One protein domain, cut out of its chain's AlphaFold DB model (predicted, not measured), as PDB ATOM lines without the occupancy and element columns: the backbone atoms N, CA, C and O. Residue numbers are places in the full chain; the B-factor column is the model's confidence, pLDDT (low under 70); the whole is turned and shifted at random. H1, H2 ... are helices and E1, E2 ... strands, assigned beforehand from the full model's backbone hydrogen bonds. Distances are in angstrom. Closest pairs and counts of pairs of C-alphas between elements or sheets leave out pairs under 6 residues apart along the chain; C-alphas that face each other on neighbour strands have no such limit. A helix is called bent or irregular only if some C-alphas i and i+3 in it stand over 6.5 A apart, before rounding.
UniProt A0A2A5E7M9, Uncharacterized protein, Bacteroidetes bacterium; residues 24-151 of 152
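This is residues 24 to 151 of the 152 residues of an uncharacterized protein of Bacteroidetes bacterium (UniProt A0A2A5E7M9). What shape do these atoms make? Two twisted sheets stand face to face as a sandwich, their strands crossed at 50 degrees: a sheet of six strands, E4 E1 E7 E8 E9 E10, over a smaller one of four, E3 E2 E5 E6. Short H1 lies at one end of the sandwich, and H2 only grazes the larger sheet near its E10 edge. What is it built of? The printed part has 128 residues, mostly strand, in the order E1 E2 E3 E4 E5 E6 H1 E7 H2 E8 E9 E10; the larger sheet is mixed, the smaller all antiparallel. It is compact, with a radius of gyration of the C-alphas of 13.4 A and spans of 37 by 34 by 25 A.

How does the larger sheet run? Strand beside strand come E4, residues 57 to 61, E1, 24 to 32, E7, 93 to 99, E8, 118 to 125, E9, 132 to 138, and E10, 144 to 150. E1 and E7 are parallel, with N 95 and O 27 within hydrogen-bond range at 2.7 A; E8, E9 and E10 form a meander, each strand the antiparallel neighbour of the one before, with N 123 and O 133 at 2.8 A and N 134 and O 148 at 2.8 A. And the smaller sheet? E3, residues 46 to 52, E2, 38 to 43, E5, 67 to 73, and E6, 78 to 85, run antiparallel, with N 39 and O 51 at 2.8 A, N 40 and O 71 at 2.9 A, and N 70 and O 81 at 2.9 A. How do the sheets meet? The parts that face each other are 9.3 A centre to centre, and the closest C-alphas of E6 and E9 are those of Phe 81 and Val 137, 6.8 A apart. Where are the helices? H1, residues 86 to 89, is only just over E5, with 3 of its C-alphas, at a height over the smaller sheet of 7.7 A; it is too short for an O i to N i+4 pair. H2, residues 108 to 113, is irregular, C-alphas 109 and 112 being 7.1 A apart, with 0 of 2 O i to N i+4 pairs but 2 of 3 O i to N i+3 pairs within range; its closest C-alphas to E10 are those of Trp 110 and Ala 146, 7.6 A.

Where does E1 begin? C-alpha 24 is at (-1.998, -11.434, 127.010), and E1 is 23.5 A long. Which others are long? E8 measures 23.3 A, E9 20.7 A and E6 20.1 A. Where does E10 end? C-alpha 150 is at (10.342, -14.895, 141.884).

How far does it reach? The two C-alphas farthest apart, those of Glu 64 and Gly 115, are 38.5 A apart. Is anything missing or uncertain? The printed part has no cut and no long link, and no printed residue is under 70 in pLDDT.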
ATOM      1  N   PHE A  24      -2.318 -11.938 125.678       95.19
ATOM      2  CA  PHE A  24      -1.998 -11.434 127.010       95.19
ATOM      3  C   PHE A  24      -1.997  -9.915 127.003       95.19
ATOM      4  O   PHE A  24      -1.635  -9.309 125.995       95.19
ATOM      5  N   THR A  25      -2.377  -9.298 128.114       96.31
ATOM      6  CA  THR A  25      -2.376  -7.837 128.228       96.31
ATOM      7  C   THR A  25      -1.268  -7.378 129.156       96.31
ATOM      8  O   THR A  25      -1.226  -7.758 130.320       96.31
ATOM      9  N   HIS A  26      -0.377  -6.536 128.647       96.44
ATOM     10  CA  HIS A  26       0.603  -5.812 129.445       96.44
ATOM     11  C   HIS A  26       0.102  -4.385 129.669       96.44
ATOM     12  O   HIS A  26       0.084  -3.579 128.738       96.44
ATOM     13  N   HIS A  27      -0.293  -4.091 130.902       95.19
ATOM     14  CA  HIS A  27      -0.668  -2.767 131.375       95.19
ATOM     15  C   HIS A  27       0.587  -1.979 131.767       95.19
ATOM     16  O   HIS A  27       1.353  -2.410 132.628       95.19
ATOM     17  N   ILE A  28       0.837  -0.840 131.131       91.62
ATOM     18  CA  ILE A  28       1.963   0.042 131.440       91.62
ATOM     19  C   ILE A  28       1.524   0.993 132.551       91.62
ATOM     20  O   ILE A  28       0.860   2.002 132.314       91.62
ATOM     21  N   ASN A  29       1.881   0.655 133.787       79.06
ATOM     22  CA  ASN A  29       1.337   1.335 134.963       79.06
ATOM     23  C   ASN A  29       2.173   2.531 135.404       79.06
ATOM     24  O   ASN A  29       1.657   3.432 136.066       79.06
ATOM     25  N   ASN A  30       3.473   2.506 135.111       76.06
ATOM     26  CA  ASN A  30       4.396   3.503 135.622       76.06
ATOM     27  C   ASN A  30       5.633   3.633 134.723       76.06
ATOM     28  O   ASN A  30       6.263   2.639 134.350       76.06
ATOM     29  N   SER A  31       5.972   4.877 134.391       77.19
ATOM     30  CA  SER A  31       7.173   5.251 133.648       77.19
ATOM     31  C   SER A  31       7.916   6.361 134.390       77.19
ATOM     32  O   SER A  31       7.791   7.550 134.083       77.19
ATOM     33  N   GLU A  32       8.674   5.998 135.422       83.56
ATOM     34  CA  GLU A  32       9.343   7.002 136.249       83.56
ATOM     35  C   GLU A  32      10.569   7.567 135.543       83.56
ATOM     36  O   GLU A  32      11.449   6.821 135.111       83.56
ATOM     37  N   THR A  33      10.624   8.900 135.466       87.31
ATOM     38  CA  THR A  33      11.705   9.693 134.846       87.31
ATOM     39  C   THR A  33      11.931   9.428 133.346       87.31
ATOM     40  O   THR A  33      12.871   9.965 132.754       87.31
ATOM     41  N   ILE A  34      11.030   8.673 132.707       88.94
ATOM     42  CA  ILE A  34      10.981   8.426 131.264       88.94
ATOM     43  C   ILE A  34       9.655   8.989 130.747       88.94
ATOM     44  O   ILE A  34       8.590   8.466 131.053       88.94
ATOM     45  N   ASN A  35       9.726  10.074 129.973       83.06
ATOM     46  CA  ASN A  35       8.535  10.825 129.551       83.06
ATOM     47  C   ASN A  35       7.974  10.388 128.189       83.06
ATOM     48  O   ASN A  35       6.834  10.701 127.868       83.06
ATOM     49  N   SER A  36       8.790   9.739 127.357       88.56
ATOM     50  CA  SER A  36       8.397   9.237 126.040       88.56
ATOM     51  C   SER A  36       9.382   8.158 125.620       88.56
ATOM     52  O   SER A  36      10.586   8.408 125.590       88.56
ATOM     53  N   ALA A  37       8.870   6.967 125.330       93.56
ATOM     54  CA  ALA A  37       9.626   5.846 124.795       93.56
ATOM     55  C   ALA A  37       8.672   4.857 124.109       93.56
ATOM     56  O   ALA A  37       7.488   4.803 124.430       93.56
ATOM     57  N   GLU A  38       9.199   4.025 123.222       95.12
ATOM     58  CA  GLU A  38       8.525   2.826 122.731       95.12
ATOM     59  C   GLU A  38       9.060   1.596 123.474       95.12
ATOM     60  O   GLU A  38      10.272   1.400 123.592       95.12
ATOM     61  N   LEU A  39       8.158   0.737 123.945       96.00
ATOM     62  CA  LEU A  39       8.477  -0.631 124.324       96.00
ATOM     63  C   LEU A  39       8.404  -1.521 123.094       96.00
ATOM     64  O   LEU A  39       7.356  -1.642 122.464       96.00
ATOM     65  N   ILE A  40       9.518  -2.170 122.776       96.44
ATOM     66  CA  ILE A  40       9.655  -3.053 121.622       96.44
ATOM     67  C   ILE A  40       9.974  -4.456 122.127       96.44
ATOM     68  O   ILE A  40      11.011  -4.673 122.750       96.44
ATOM     69  N   TYR A  41       9.102  -5.412 121.828       96.31
ATOM     70  CA  TYR A  41       9.286  -6.824 122.144       96.31
ATOM     71  C   TYR A  41       9.810  -7.538 120.899       96.31
ATOM     72  O   TYR A  41       9.241  -7.419 119.807       96.31
ATOM     73  N   GLN A  42      10.903  -8.281 121.053       96.81
ATOM     74  CA  GLN A  42      11.608  -8.923 119.950       96.81
ATOM     75  C   GLN A  42      11.883 -10.400 120.242       96.81
ATOM     76  O   GLN A  42      12.246 -10.768 121.360       96.81
ATOM     77  N   MET A  43      11.757 -11.232 119.209       93.56
ATOM     78  CA  MET A  43      12.173 -12.637 119.201       93.56
ATOM     79  C   MET A  43      13.376 -12.774 118.275       93.56
ATOM     80  O   MET A  43      13.246 -12.660 117.053       93.56
ATOM     81  N   GLY A  44      14.566 -12.956 118.851       87.44
ATOM     82  CA  GLY A  44      15.806 -12.763 118.099       87.44
ATOM     83  C   GLY A  44      15.850 -11.346 117.518       87.44
ATOM     84  O   GLY A  44      15.737 -10.374 118.268       87.44
ATOM     85  N   ASP A  45      15.945 -11.243 116.192       87.19
ATOM     86  CA  ASP A  45      15.979  -9.964 115.467       87.19
ATOM     87  C   ASP A  45      14.590  -9.484 114.995       87.19
ATOM     88  O   ASP A  45      14.450  -8.375 114.475       87.19
ATOM     89  N   SER A  46      13.540 -10.294 115.174       91.88
ATOM     90  CA  SER A  46      12.187  -9.968 114.703       91.88
ATOM     91  C   SER A  46      11.408  -9.178 115.748       91.88
ATOM     92  O   SER A  46      11.233  -9.642 116.873       91.88
ATOM     93  N   THR A  47      10.892  -8.007 115.373       93.81
ATOM     94  CA  THR A  47       9.950  -7.248 116.214       93.81
ATOM     95  C   THR A  47       8.574  -7.896 116.143       93.81
ATOM     96  O   THR A  47       8.011  -8.008 115.056       93.81
ATOM     97  N   VAL A  48       8.030  -8.301 117.291       92.81
ATOM     98  CA  VAL A  48       6.689  -8.904 117.374       92.81
ATOM     99  C   VAL A  48       5.625  -7.931 117.847       92.81
ATOM    100  O   VAL A  48       4.458  -8.075 117.502       92.81
ATOM    101  N   LEU A  49       6.027  -6.938 118.634       93.00
ATOM    102  CA  LEU A  49       5.140  -5.937 119.195       93.00
ATOM    103  C   LEU A  49       5.939  -4.676 119.478       93.00
ATOM    104  O   LEU A  49       7.084  -4.738 119.929       93.00
ATOM    105  N   LYS A  50       5.305  -3.536 119.237       93.38
ATOM    106  CA  LYS A  50       5.783  -2.235 119.677       93.38
ATOM    107  C   LYS A  50       4.608  -1.398 120.160       93.38
ATOM    108  O   LYS A  50       3.523  -1.494 119.586       93.38
ATOM    109  N   GLY A  51       4.835  -0.581 121.174       92.12
ATOM    110  CA  GLY A  51       3.853   0.385 121.647       92.12
ATOM    111  C   GLY A  51       4.503   1.453 122.508       92.12
ATOM    112  O   GLY A  51       5.571   1.230 123.075       92.12
ATOM    113  N   ASP A  52       3.883   2.622 122.565       91.06
ATOM    114  CA  ASP A  52       4.383   3.741 123.361       91.06
ATOM    115  C   ASP A  52       4.177   3.457 124.857       91.06
ATOM    116  O   ASP A  52       3.162   2.880 125.239       91.06
ATOM    117  N   ILE A  53       5.105   3.877 125.717       87.75
ATOM    118  CA  ILE A  53       4.949   3.762 127.178       87.75
ATOM    119  C   ILE A  53       3.754   4.559 127.720       87.75
ATOM    120  O   ILE A  53       3.285   4.297 128.820       87.75
ATOM    121  N   THR A  54       3.268   5.545 126.964       83.00
ATOM    122  CA  THR A  54       2.061   6.319 127.280       83.00
ATOM    123  C   THR A  54       0.775   5.578 126.916       83.00
ATOM    124  O   THR A  54      -0.308   5.975 127.352       83.00
ATOM    125  N   GLN A  55       0.866   4.496 126.138       79.50
ATOM    126  CA  GLN A  55      -0.254   3.601 125.892       79.50
ATOM    127  C   GLN A  55      -0.476   2.732 127.130       79.50
ATOM    128  O   GLN A  55       0.430   2.037 127.570       79.50
ATOM    129  N   GLN A  56      -1.691   2.748 127.680       81.94
ATOM    130  CA  GLN A  56      -1.978   1.992 128.903       81.94
ATOM    131  C   GLN A  56      -1.868   0.484 128.688       81.94
ATOM    132  O   GLN A  56      -1.310  -0.191 129.540       81.94
ATOM    133  N   ASP A  57      -2.323  -0.037 127.546       93.44
ATOM    134  CA  ASP A  57      -2.446  -1.481 127.338       93.44
ATOM    135  C   ASP A  57      -1.770  -1.915 126.041       93.44
ATOM    136  O   ASP A  57      -2.056  -1.384 124.961       93.44
ATOM    137  N   LEU A  58      -0.928  -2.943 126.138       93.94
ATOM    138  CA  LEU A  58      -0.338  -3.641 125.005       93.94
ATOM    139  C   LEU A  58      -0.831  -5.087 124.961       93.94
ATOM    140  O   LEU A  58      -0.647  -5.845 125.910       93.94
ATOM    141  N   THR A  59      -1.420  -5.494 123.837       94.44
ATOM    142  CA  THR A  59      -1.810  -6.890 123.616       94.44
ATOM    143  C   THR A  59      -0.651  -7.673 123.011       94.44
ATOM    144  O   THR A  59      -0.189  -7.381 121.907       94.44
ATOM    145  N   ILE A  60      -0.203  -8.693 123.731       92.69
ATOM    146  CA  ILE A  60       0.854  -9.612 123.333       92.69
ATOM    147  C   ILE A  60       0.227 -10.902 122.822       92.69
ATOM    148  O   ILE A  60      -0.520 -11.573 123.533       92.69
ATOM    149  N   LEU A  61       0.571 -11.282 121.595       92.69
ATOM    150  CA  LEU A  61       0.246 -12.604 121.074       92.69
ATOM    151  C   LEU A  61       1.279 -13.611 121.568       92.69
ATOM    152  O   LEU A  61       2.483 -13.373 121.444       92.69
ATOM    153  N   ARG A  62       0.811 -14.758 122.060       91.56
ATOM    154  CA  ARG A  62       1.654 -15.922 122.329       91.56
ATOM    155  C   ARG A  62       2.470 -16.259 121.086       91.56
ATOM    156  O   ARG A  62       1.946 -16.259 119.974       91.56
ATOM    157  N   GLN A  63       3.744 -16.559 121.290       90.88
ATOM    158  CA  GLN A  63       4.640 -17.049 120.247       90.88
ATOM    159  C   GLN A  63       5.427 -18.238 120.786       90.88
ATOM    160  O   GLN A  63       5.742 -18.282 121.974       90.88
ATOM    161  N   GLU A  64       5.804 -19.157 119.904       90.25
ATOM    162  CA  GLU A  64       6.612 -20.330 120.248       90.25
ATOM    163  C   GLU A  64       8.096 -19.949 120.402       90.25
ATOM    164  O   GLU A  64       8.938 -20.241 119.554       90.25
ATOM    165  N   THR A  65       8.417 -19.240 121.487       92.50
ATOM    166  CA  THR A  65       9.784 -18.875 121.883       92.50
ATOM    167  C   THR A  65       9.975 -19.088 123.380       92.50
ATOM    168  O   THR A  65       9.042 -18.948 124.165       92.50
ATOM    169  N   SER A  66      11.203 -19.392 123.797       94.12
ATOM    170  CA  SER A  66      11.559 -19.497 125.216       94.12
ATOM    171  C   SER A  66      11.947 -18.155 125.836       94.12
ATOM    172  O   SER A  66      11.874 -18.004 127.058       94.12
ATOM    173  N   VAL A  67      12.359 -17.177 125.021       96.50
ATOM    174  CA  VAL A  67      12.863 -15.879 125.484       96.50
ATOM    175  C   VAL A  67      12.511 -14.729 124.541       96.50
ATOM    176  O   VAL A  67      12.301 -14.922 123.341       96.50
ATOM    177  N   TYR A  68      12.521 -13.521 125.100       97.50
ATOM    178  CA  TYR A  68      12.347 -12.253 124.404       97.50
ATOM    179  C   TYR A  68      13.483 -11.283 124.724       97.50
ATOM    180  O   TYR A  68      14.087 -11.331 125.797       97.50
ATOM    181  N   ASN A  69      13.721 -10.350 123.806       97.69
ATOM    182  CA  ASN A  69      14.371  -9.089 124.131       97.69
ATOM    183  C   ASN A  69      13.289  -8.017 124.262       97.69
ATOM    184  O   ASN A  69      12.396  -7.941 123.418       97.69
ATOM    185  N   VAL A  70      13.370  -7.190 125.299       97.56
ATOM    186  CA  VAL A  70      12.505  -6.017 125.451       97.56
ATOM    187  C   VAL A  70      13.380  -4.781 125.409       97.56
ATOM    188  O   VAL A  70      14.334  -4.659 126.175       97.56
ATOM    189  N   THR A  71      13.075  -3.868 124.499       97.69
ATOM    190  CA  THR A  71      13.811  -2.622 124.326       97.69
ATOM    191  C   THR A  71      12.930  -1.452 124.723       97.69
ATOM    192  O   THR A  71      11.829  -1.306 124.207       97.69
ATOM    193  N   VAL A  72      13.444  -0.605 125.611       96.94
ATOM    194  CA  VAL A  72      12.919   0.738 125.872       96.94
ATOM    195  C   VAL A  72      13.656   1.680 124.929       96.94
ATOM    196  O   VAL A  72      14.839   1.964 125.140       96.94
ATOM    197  N   ALA A  73      12.993   2.094 123.856       96.38
ATOM    198  CA  ALA A  73      13.548   2.941 122.809       96.38
ATOM    199  C   ALA A  73      13.072   4.386 122.977       96.38
ATOM    200  O   ALA A  73      11.887   4.677 122.904       96.38
ATOM    201  N   GLU A  74      14.008   5.302 123.174       93.38
ATOM    202  CA  GLU A  74      13.772   6.742 123.168       93.38
ATOM    203  C   GLU A  74      14.350   7.354 121.891       93.38
ATOM    204  O   GLU A  74      15.102   6.716 121.153       93.38
ATOM    205  N   SER A  75      14.049   8.628 121.644       89.56
ATOM    206  CA  SER A  75      14.456   9.333 120.419       89.56
ATOM    207  C   SER A  75      15.968   9.340 120.151       89.56
ATOM    208  O   SER A  75      16.378   9.454 118.998       89.56
ATOM    209  N   ASN A  76      16.805   9.224 121.186       89.75
ATOM    210  CA  ASN A  76      18.263   9.317 121.087       89.75
ATOM    211  C   ASN A  76      19.026   8.106 121.650       89.75
ATOM    212  O   ASN A  76      20.250   8.059 121.525       89.75
ATOM    213  N   GLN A  77      18.350   7.150 122.285       94.31
ATOM    214  CA  GLN A  77      18.995   6.018 122.946       94.31
ATOM    215  C   GLN A  77      18.029   4.845 123.110       94.31
ATOM    216  O   GLN A  77      16.816   5.021 123.118       94.31
ATOM    217  N   SER A  78      18.561   3.639 123.293       96.62
ATOM    218  CA  SER A  78      17.750   2.458 123.590       96.62
ATOM    219  C   SER A  78      18.387   1.627 124.693       96.62
ATOM    220  O   SER A  78      19.602   1.449 124.730       96.62
ATOM    221  N   SER A  79      17.569   1.149 125.626       98.00
ATOM    222  CA  SER A  79      17.996   0.224 126.678       98.00
ATOM    223  C   SER A  79      17.346  -1.130 126.420       98.00
ATOM    224  O   SER A  79      16.120  -1.213 126.409       98.00
ATOM    225  N   THR A  80      18.143  -2.175 126.198       98.25
ATOM    226  CA  THR A  80      17.629  -3.502 125.818       98.25
ATOM    227  C   THR A  80      17.883  -4.524 126.914       98.25
ATOM    228  O   THR A  80      19.027  -4.839 127.239       98.25
ATOM    229  N   PHE A  81      16.802  -5.094 127.424       98.25
ATOM    230  CA  PHE A  81      16.794  -6.236 128.324       98.25
ATOM    231  C   PHE A  81      16.774  -7.504 127.477       98.25
ATOM    232  O   PHE A  81      15.851  -7.709 126.689       98.25
ATOM    233  N   THR A  82      17.812  -8.330 127.588       97.19
ATOM    234  CA  THR A  82      17.960  -9.526 126.746       97.19
ATOM    235  C   THR A  82      17.608 -10.795 127.507       97.19
ATOM    236  O   THR A  82      17.800 -10.870 128.718       97.19
ATOM    237  N   ASN A  83      17.135 -11.812 126.784       96.06
ATOM    238  CA  ASN A  83      16.817 -13.134 127.332       96.06
ATOM    239  C   ASN A  83      15.779 -13.123 128.474       96.06
ATOM    240  O   ASN A  83      15.913 -13.878 129.440       96.06
ATOM    241  N   ILE A  84      14.745 -12.282 128.378       96.88
ATOM    242  CA  ILE A  84      13.609 -12.315 129.308       96.88
ATOM    243  C   ILE A  84      12.818 -13.603 129.047       96.88
ATOM    244  O   ILE A  84      12.384 -13.805 127.910       96.88
ATOM    245  N   PRO A  85      12.610 -14.478 130.049       96.12
ATOM    246  CA  PRO A  85      11.852 -15.710 129.859       96.12
ATOM    247  C   PRO A  85      10.432 -15.447 129.353       96.12
ATOM    248  O   PRO A  85       9.715 -14.611 129.904       96.12
ATOM    249  N   ALA A  86      10.007 -16.207 128.342       95.62
ATOM    250  CA  ALA A  86       8.704 -16.044 127.700       95.62
ATOM    251  C   ALA A  86       7.529 -16.139 128.679       95.62
ATOM    252  O   ALA A  86       6.552 -15.424 128.511       95.62
ATOM    253  N   LYS A  87       7.657 -16.917 129.760       94.25
ATOM    254  CA  LYS A  87       6.633 -17.012 130.811       94.25
ATOM    255  C   LYS A  87       6.243 -15.669 131.442       94.25
ATOM    256  O   LYS A  87       5.094 -15.523 131.826       94.25
ATOM    257  N   TYR A  88       7.152 -14.691 131.518       95.88
ATOM    258  CA  TYR A  88       6.828 -13.351 132.032       95.88
ATOM    259  C   TYR A  88       6.263 -12.420 130.956       95.88
ATOM    260  O   TYR A  88       5.752 -11.358 131.277       95.88
ATOM    261  N   ILE A  89       6.377 -12.801 129.684       96.19
ATOM    262  CA  ILE A  89       5.796 -12.095 128.535       96.19
ATOM    263  C   ILE A  89       4.424 -12.688 128.167       96.19
ATOM    264  O   ILE A  89       3.584 -12.025 127.571       96.19
ATOM    265  N   HIS A  90       4.193 -13.956 128.511       95.06
ATOM    266  CA  HIS A  90       2.957 -14.706 128.282       95.06
ATOM    267  C   HIS A  90       2.102 -14.777 129.549       95.06
ATOM    268  O   HIS A  90       1.647 -15.848 129.951       95.06
ATOM    269  N   LEU A  91       1.897 -13.631 130.188       93.75
ATOM    270  CA  LEU A  91       0.956 -13.465 131.290       93.75
ATOM    271  C   LEU A  91       0.288 -12.092 131.183       93.75
ATOM    272  O   LEU A  91       0.829 -11.190 130.546       93.75
ATOM    273  N   ASP A  92      -0.887 -11.922 131.789       96.62
ATOM    274  CA  ASP A  92      -1.420 -10.569 131.958       96.62
ATOM    275  C   ASP A  92      -0.571  -9.864 133.012       96.62
ATOM    276  O   ASP A  92      -0.457 -10.349 134.143       96.62
ATOM    277  N   ALA A  93       0.065  -8.762 132.624       96.31
ATOM    278  CA  ALA A  93       1.116  -8.131 133.400       96.31
ATOM    279  C   ALA A  93       0.839  -6.663 133.678       96.31
ATOM    280  O   ALA A  93       0.283  -5.949 132.850       96.31
ATOM    281  N   ASN A  94       1.392  -6.191 134.784       96.38
ATOM    282  CA  ASN A  94       1.729  -4.802 135.004       96.38
ATOM    283  C   ASN A  94       3.213  -4.607 134.679       96.38
ATOM    284  O   ASN A  94       4.080  -5.276 135.256       96.38
ATOM    285  N   VAL A  95       3.503  -3.694 133.761       96.38
ATOM    286  CA  VAL A  95       4.850  -3.321 133.339       96.38
ATOM    287  C   VAL A  95       5.187  -1.956 133.915       96.38
ATOM    288  O   VAL A  95       4.461  -0.980 133.732       96.38
ATOM    289  N   GLU A  96       6.323  -1.894 134.594       95.69
ATOM    290  CA  GLU A  96       6.935  -0.657 135.049       95.69
ATOM    291  C   GLU A  96       8.305  -0.506 134.398       95.69
ATOM    292  O   GLU A  96       9.109  -1.444 134.366       95.69
ATOM    293  N   VAL A  97       8.580   0.697 133.909       95.69
ATOM    294  CA  VAL A  97       9.900   1.081 133.420       95.69
ATOM    295  C   VAL A  97      10.350   2.299 134.206       95.69
ATOM    296  O   VAL A  97       9.584   3.232 134.418       95.69
ATOM    297  N   SER A  98      11.604   2.328 134.632       94.62
ATOM    298  CA  SER A  98      12.135   3.503 135.319       94.62
ATOM    299  C   SER A  98      13.578   3.769 134.946       94.62
ATOM    300  O   SER A  98      14.304   2.884 134.476       94.62
ATOM    301  N   ARG A  99      14.006   5.015 135.152       93.94
ATOM    302  CA  ARG A  99      15.400   5.415 134.982       93.94
ATOM    303  C   ARG A  99      15.976   6.013 136.251       93.94
ATOM    304  O   ARG A  99      15.453   6.978 136.800       93.94
ATOM    305  N   ASN A 100      17.116   5.473 136.675       93.44
ATOM    306  CA  ASN A 100      17.874   5.953 137.833       93.44
ATOM    307  C   ASN A 100      17.059   6.033 139.136       93.44
ATOM    308  O   ASN A 100      17.411   6.799 140.034       93.44
ATOM    309  N   VAL A 101      15.993   5.234 139.259       93.31
ATOM    310  CA  VAL A 101      15.165   5.149 140.465       93.31
ATOM    311  C   VAL A 101      15.478   3.855 141.198       93.31
ATOM    312  O   VAL A 101      15.235   2.767 140.681       93.31
ATOM    313  N   PHE A 102      16.019   3.975 142.415       93.38
ATOM    314  CA  PHE A 102      16.276   2.812 143.258       93.38
ATOM    315  C   PHE A 102      15.021   2.454 144.045       93.38
ATOM    316  O   PHE A 102      14.704   3.091 145.051       93.38
ATOM    317  N   HIS A 103      14.344   1.409 143.595       92.94
ATOM    318  CA  HIS A 103      13.083   0.962 144.158       92.94
ATOM    319  C   HIS A 103      13.245   0.137 145.431       92.94
ATOM    320  O   HIS A 103      14.238  -0.566 145.619       92.94
ATOM    321  N   SER A 104      12.242   0.186 146.311       93.12
ATOM    322  CA  SER A 104      12.241  -0.583 147.566       93.12
ATOM    323  C   SER A 104      12.136  -2.093 147.353       93.12
ATOM    324  O   SER A 104      12.510  -2.849 148.242       93.12
ATOM    325  N   TYR A 105      11.626  -2.522 146.194       92.44
ATOM    326  CA  TYR A 105      11.528  -3.929 145.810       92.44
ATOM    327  C   TYR A 105      12.826  -4.480 145.204       92.44
ATOM    328  O   TYR A 105      12.892  -5.665 144.887       92.44
ATOM    329  N   PHE A 106      13.851  -3.649 144.991       94.62
ATOM    330  CA  PHE A 106      15.144  -4.162 144.557       94.62
ATOM    331  C   PHE A 106      15.832  -4.926 145.698       94.62
ATOM    332  O   PHE A 106      15.829  -4.443 146.837       94.62
ATOM    333  N   PRO A 107      16.471  -6.073 145.399       93.44
ATOM    334  CA  PRO A 107      17.272  -6.804 146.371       93.44
ATOM    335  C   PRO A 107      18.324  -5.923 147.058       93.44
ATOM    336  O   PRO A 107      18.886  -4.990 146.472       93.44
ATOM    337  N   ALA A 108      18.600  -6.204 148.332       92.31
ATOM    338  CA  ALA A 108      19.472  -5.364 149.153       92.31
ATOM    339  C   ALA A 108      20.920  -5.336 148.638       92.31
ATOM    340  O   ALA A 108      21.604  -4.321 148.782       92.31
ATOM    341  N   GLU A 109      21.372  -6.422 148.021       92.44
ATOM    342  CA  GLU A 109      22.670  -6.567 147.368       92.44
ATOM    343  C   GLU A 109      22.840  -5.637 146.157       92.44
ATOM    344  O   GLU A 109      23.964  -5.309 145.793       92.44
ATOM    345  N   TRP A 110      21.754  -5.119 145.571       94.50
ATOM    346  CA  TRP A 110      21.836  -4.188 144.440       94.50
ATOM    347  C   TRP A 110      22.144  -2.756 144.865       94.50
ATOM    348  O   TRP A 110      22.314  -1.889 144.014       94.50
ATOM    349  N   LYS A 111      22.247  -2.465 146.169       92.00
ATOM    350  CA  LYS A 111      22.513  -1.107 146.678       92.00
ATOM    351  C   LYS A 111      23.743  -0.441 146.057       92.00
ATOM    352  O   LYS A 111      23.749   0.783 145.955       92.00
ATOM    353  N   GLU A 112      24.742  -1.209 145.627       89.00
ATOM    354  CA  GLU A 112      25.948  -0.692 144.967       89.00
ATOM    355  C   GLU A 112      25.668  -0.056 143.595       89.00
ATOM    356  O   GLU A 112      26.447   0.774 143.137       89.00
ATOM    357  N   MET A 113      24.531  -0.363 142.958       88.81
ATOM    358  CA  MET A 113      24.134   0.269 141.694       88.81
ATOM    359  C   MET A 113      23.619   1.706 141.871       88.81
ATOM    360  O   MET A 113      23.402   2.418 140.888       88.81
ATOM    361  N   LYS A 114      23.408   2.165 143.113       85.38
ATOM    362  CA  LYS A 114      23.026   3.555 143.385       85.38
ATOM    363  C   LYS A 114      24.111   4.502 142.866       85.38
ATOM    364  O   LYS A 114      25.265   4.411 143.264       85.38
ATOM    365  N   GLY A 115      23.720   5.434 141.998       82.25
ATOM    366  CA  GLY A 115      24.638   6.382 141.354       82.25
ATOM    367  C   GLY A 115      25.167   5.931 139.988       82.25
ATOM    368  O   GLY A 115      25.846   6.708 139.322       82.25
ATOM    369  N   VAL A 116      24.832   4.719 139.536       89.38
ATOM    370  CA  VAL A 116      25.050   4.278 138.150       89.38
ATOM    371  C   VAL A 116      23.882   4.753 137.282       89.38
ATOM    372  O   VAL A 116      22.748   4.789 137.751       89.38
ATOM    373  N   ASN A 117      24.142   5.101 136.017       94.50
ATOM    374  CA  ASN A 117      23.072   5.373 135.057       94.50
ATOM    375  C   ASN A 117      22.472   4.050 134.550       94.50
ATOM    376  O   ASN A 117      23.156   3.295 133.845       94.50
ATOM    377  N   TYR A 118      21.230   3.759 134.923       96.38
ATOM    378  CA  TYR A 118      20.537   2.527 134.570       96.38
ATOM    379  C   TYR A 118      19.067   2.735 134.214       96.38
ATOM    380  O   TYR A 118      18.383   3.641 134.694       96.38
ATOM    381  N   THR A 119      18.587   1.825 133.373       97.00
ATOM    382  CA  THR A 119      17.172   1.649 133.060       97.00
ATOM    383  C   THR A 119      16.740   0.316 133.657       97.00
ATOM    384  O   THR A 119      17.439  -0.688 133.492       97.00
ATOM    385  N   SER A 120      15.601   0.297 134.338       97.06
ATOM    386  CA  SER A 120      14.992  -0.923 134.863       97.06
ATOM    387  C   SER A 120      13.658  -1.213 134.208       97.06
ATOM    388  O   SER A 120      12.930  -0.296 133.835       97.06
ATOM    389  N   ILE A 121      13.351  -2.502 134.104       97.50
ATOM    390  CA  ILE A 121      12.026  -3.011 133.775       97.50
ATOM    391  C   ILE A 121      11.582  -3.945 134.894       97.50
ATOM    392  O   ILE A 121      12.369  -4.764 135.376       97.50
ATOM    393  N   LYS A 122      10.321  -3.827 135.293       97.12
ATOM    394  CA  LYS A 122       9.636  -4.793 136.141       97.12
ATOM    395  C   LYS A 122       8.382  -5.260 135.418       97.12
ATOM    396  O   LYS A 122       7.606  -4.442 134.939       97.12
ATOM    397  N   ILE A 123       8.193  -6.568 135.353       97.00
ATOM    398  CA  ILE A 123       7.011  -7.214 134.789       97.00
ATOM    399  C   ILE A 123       6.409  -8.052 135.907       97.00
ATOM    400  O   ILE A 123       7.077  -8.929 136.449       97.00
ATOM    401  N   THR A 124       5.182  -7.737 136.301       96.75
ATOM    402  CA  THR A 124       4.512  -8.338 137.461       96.75
ATOM    403  C   THR A 124       3.193  -8.925 137.010       96.75
ATOM    404  O   THR A 124       2.464  -8.241 136.301       96.75
ATOM    405  N   ASN A 125       2.856 -10.143 137.420       96.50
ATOM    406  CA  ASN A 125       1.550 -10.709 137.106       96.50
ATOM    407  C   ASN A 125       0.418  -9.859 137.714       96.50
ATOM    408  O   ASN A 125       0.519  -9.368 138.840       96.50
ATOM    409  N   SER A 126      -0.634  -9.630 136.929       95.31
ATOM    410  CA  SER A 126      -1.762  -8.776 137.315       95.31
ATOM    411  C   SER A 126      -2.671  -9.394 138.380       95.31
ATOM    412  O   SER A 126      -3.325  -8.656 139.112       95.31
ATOM    413  N   GLU A 127      -2.707 -10.720 138.481       94.12
ATOM    414  CA  GLU A 127      -3.506 -11.477 139.449       94.12
ATOM    415  C   GLU A 127      -2.697 -11.877 140.693       94.12
ATOM    416  O   GLU A 127      -3.243 -11.900 141.795       94.12
ATOM    417  N   ASP A 128      -1.398 -12.150 140.532       94.19
ATOM    418  CA  ASP A 128      -0.493 -12.547 141.615       94.19
ATOM    419  C   ASP A 128       0.821 -11.742 141.602       94.19
ATOM    420  O   ASP A 128       1.785 -12.116 140.928       94.19
ATOM    421  N   PRO A 129       0.914 -10.652 142.387       91.94
ATOM    422  CA  PRO A 129       2.110  -9.817 142.437       91.94
ATOM    423  C   PRO A 129       3.382 -10.508 142.953       91.94
ATOM    424  O   PRO A 129       4.460  -9.923 142.824       91.94
ATOM    425  N   ALA A 130       3.278 -11.707 143.546       92.44
ATOM    426  CA  ALA A 130       4.443 -12.501 143.934       92.44
ATOM    427  C   ALA A 130       5.171 -13.098 142.717       92.44
ATOM    428  O   ALA A 130       6.364 -13.377 142.793       92.44
ATOM    429  N   ILE A 131       4.489 -13.232 141.574       94.75
ATOM    430  CA  ILE A 131       5.096 -13.668 140.316       94.75
ATOM    431  C   ILE A 131       5.594 -12.432 139.569       94.75
ATOM    432  O   ILE A 131       4.813 -11.668 138.990       94.75
ATOM    433  N   PHE A 132       6.911 -12.233 139.556       96.25
ATOM    434  CA  PHE A 132       7.502 -11.072 138.899       96.25
ATOM    435  C   PHE A 132       8.891 -11.338 138.325       96.25
ATOM    436  O   PHE A 132       9.639 -12.214 138.755       96.25
ATOM    437  N   TYR A 133       9.254 -10.487 137.374       97.38
ATOM    438  CA  TYR A 133      10.582 -10.372 136.803       97.38
ATOM    439  C   TYR A 133      11.045  -8.925 136.898       97.38
ATOM    440  O   TYR A 133      10.303  -8.002 136.564       97.38
ATOM    441  N   VAL A 134      12.285  -8.714 137.322       97.56
ATOM    442  CA  VAL A 134      12.926  -7.405 137.343       97.56
ATOM    443  C   VAL A 134      14.326  -7.499 136.757       97.56
ATOM    444  O   VAL A 134      15.109  -8.387 137.097       97.56
ATOM    445  N   ALA A 135      14.662  -6.563 135.878       97.69
ATOM    446  CA  ALA A 135      15.989  -6.467 135.293       97.69
ATOM    447  C   ALA A 135      16.461  -5.022 135.214       97.69
ATOM    448  O   ALA A 135      15.668  -4.084 135.115       97.69
ATOM    449  N   VAL A 136      17.780  -4.868 135.244       97.50
ATOM    450  CA  VAL A 136      18.479  -3.589 135.231       97.50
ATOM    451  C   VAL A 136      19.605  -3.659 134.207       97.50
ATOM    452  O   VAL A 136      20.419  -4.585 134.222       97.50
ATOM    453  N   VAL A 137      19.678  -2.662 133.330       98.00
ATOM    454  CA  VAL A 137      20.753  -2.503 132.340       98.00
ATOM    455  C   VAL A 137      21.345  -1.106 132.434       98.00
ATOM    456  O   VAL A 137      20.668  -0.165 132.846       98.00
ATOM    457  N   HIS A 138      22.592  -0.935 131.998       97.12
ATOM    458  CA  HIS A 138      23.124   0.411 131.787       97.12
ATOM    459  C   HIS A 138      22.285   1.143 130.733       97.12
ATOM    460  O   HIS A 138      22.079   0.620 129.631       97.12
ATOM    461  N   THR A 139      21.825   2.355 131.054       96.62
ATOM    462  CA  THR A 139      20.988   3.157 130.151       96.62
ATOM    463  C   THR A 139      21.665   3.366 128.801       96.62
ATOM    464  O   THR A 139      22.859   3.655 128.734       96.62
ATOM    465  N   GLY A 140      20.890   3.230 127.724       97.06
ATOM    466  CA  GLY A 140      21.386   3.394 126.355       97.06
ATOM    467  C   GLY A 140      22.189   2.195 125.841       97.06
ATOM    468  O   GLY A 140      22.883   2.307 124.833       97.06
ATOM    469  N   THR A 141      22.141   1.057 126.543       97.50
ATOM    470  CA  THR A 141      22.878  -0.153 126.172       97.50
ATOM    471  C   THR A 141      22.054  -1.425 126.400       97.50
ATOM    472  O   THR A 141      20.946  -1.397 126.930       97.50
ATOM    473  N   LYS A 142      22.650  -2.570 126.050       97.44
ATOM    474  CA  LYS A 142      22.179  -3.917 126.411       97.44
ATOM    475  C   LYS A 142      22.997  -4.583 127.525       97.44
ATOM    476  O   LYS A 142      22.935  -5.797 127.701       97.44
ATOM    477  N   LYS A 143      23.861  -3.823 128.208       97.12
ATOM    478  CA  LYS A 143      24.765  -4.366 129.224       97.12
ATOM    479  C   LYS A 143      23.996  -4.547 130.533       97.12
ATOM    480  O   LYS A 143      23.698  -3.562 131.208       97.12
ATOM    481  N   GLU A 144      23.689  -5.802 130.854       97.00
ATOM    482  CA  GLU A 144      23.048  -6.214 132.109       97.00
ATOM    483  C   GLU A 144      23.878  -5.755 133.314       97.00
ATOM    484  O   GLU A 144      25.106  -5.869 133.322       97.00
ATOM    485  N   ILE A 145      23.186  -5.204 134.308       95.62
ATOM    486  CA  ILE A 145      23.723  -4.916 135.639       95.62
ATOM    487  C   ILE A 145      23.258  -6.015 136.592       95.62
ATOM    488  O   ILE A 145      24.078  -6.608 137.287       95.62
ATOM    489  N   ALA A 146      21.950  -6.288 136.612       95.31
ATOM    490  CA  ALA A 146      21.365  -7.304 137.470       95.31
ATOM    491  C   ALA A 146      19.991  -7.761 136.959       95.31
ATOM    492  O   ALA A 146      19.316  -7.045 136.216       95.31
ATOM    493  N   LYS A 147      19.562  -8.943 137.408       96.12
ATOM    494  CA  LYS A 147      18.201  -9.456 137.240       96.12
ATOM    495  C   LYS A 147      17.787 -10.280 138.446       96.12
ATOM    496  O   LYS A 147      18.621 -10.931 139.073       96.12
ATOM    497  N   HIS A 148      16.506 -10.245 138.758       95.44
ATOM    498  CA  HIS A 148      15.900 -11.028 139.818       95.44
ATOM    499  C   HIS A 148      14.471 -11.366 139.412       95.44
ATOM    500  O   HIS A 148      13.826 -10.626 138.672       95.44
ATOM    501  N   SER A 149      13.992 -12.511 139.856       93.38
ATOM    502  CA  SER A 149      12.637 -12.951 139.585       93.38
ATOM    503  C   SER A 149      12.219 -13.921 140.668       93.38
ATOM    504  O   SER A 149      13.049 -14.707 141.130       93.38
ATOM    505  N   GLU A 150      10.946 -13.883 141.029       87.31
ATOM    506  CA  GLU A 150      10.342 -14.895 141.884       87.31
ATOM    507  C   GLU A 150       9.317 -15.687 141.082       87.31
ATOM    508  O   GLU A 150       8.562 -15.154 140.262       87.31
ATOM    509  N   ASP A 151       9.395 -16.995 141.289       80.31
ATOM    510  CA  ASP A 151       8.620 -18.014 140.610       80.31
ATOM    511  C   ASP A 151       7.811 -18.809 141.626       80.31
ATOM    512  O   ASP A 151       8.166 -18.877 142.805       80.31
TER     513      ASP A 151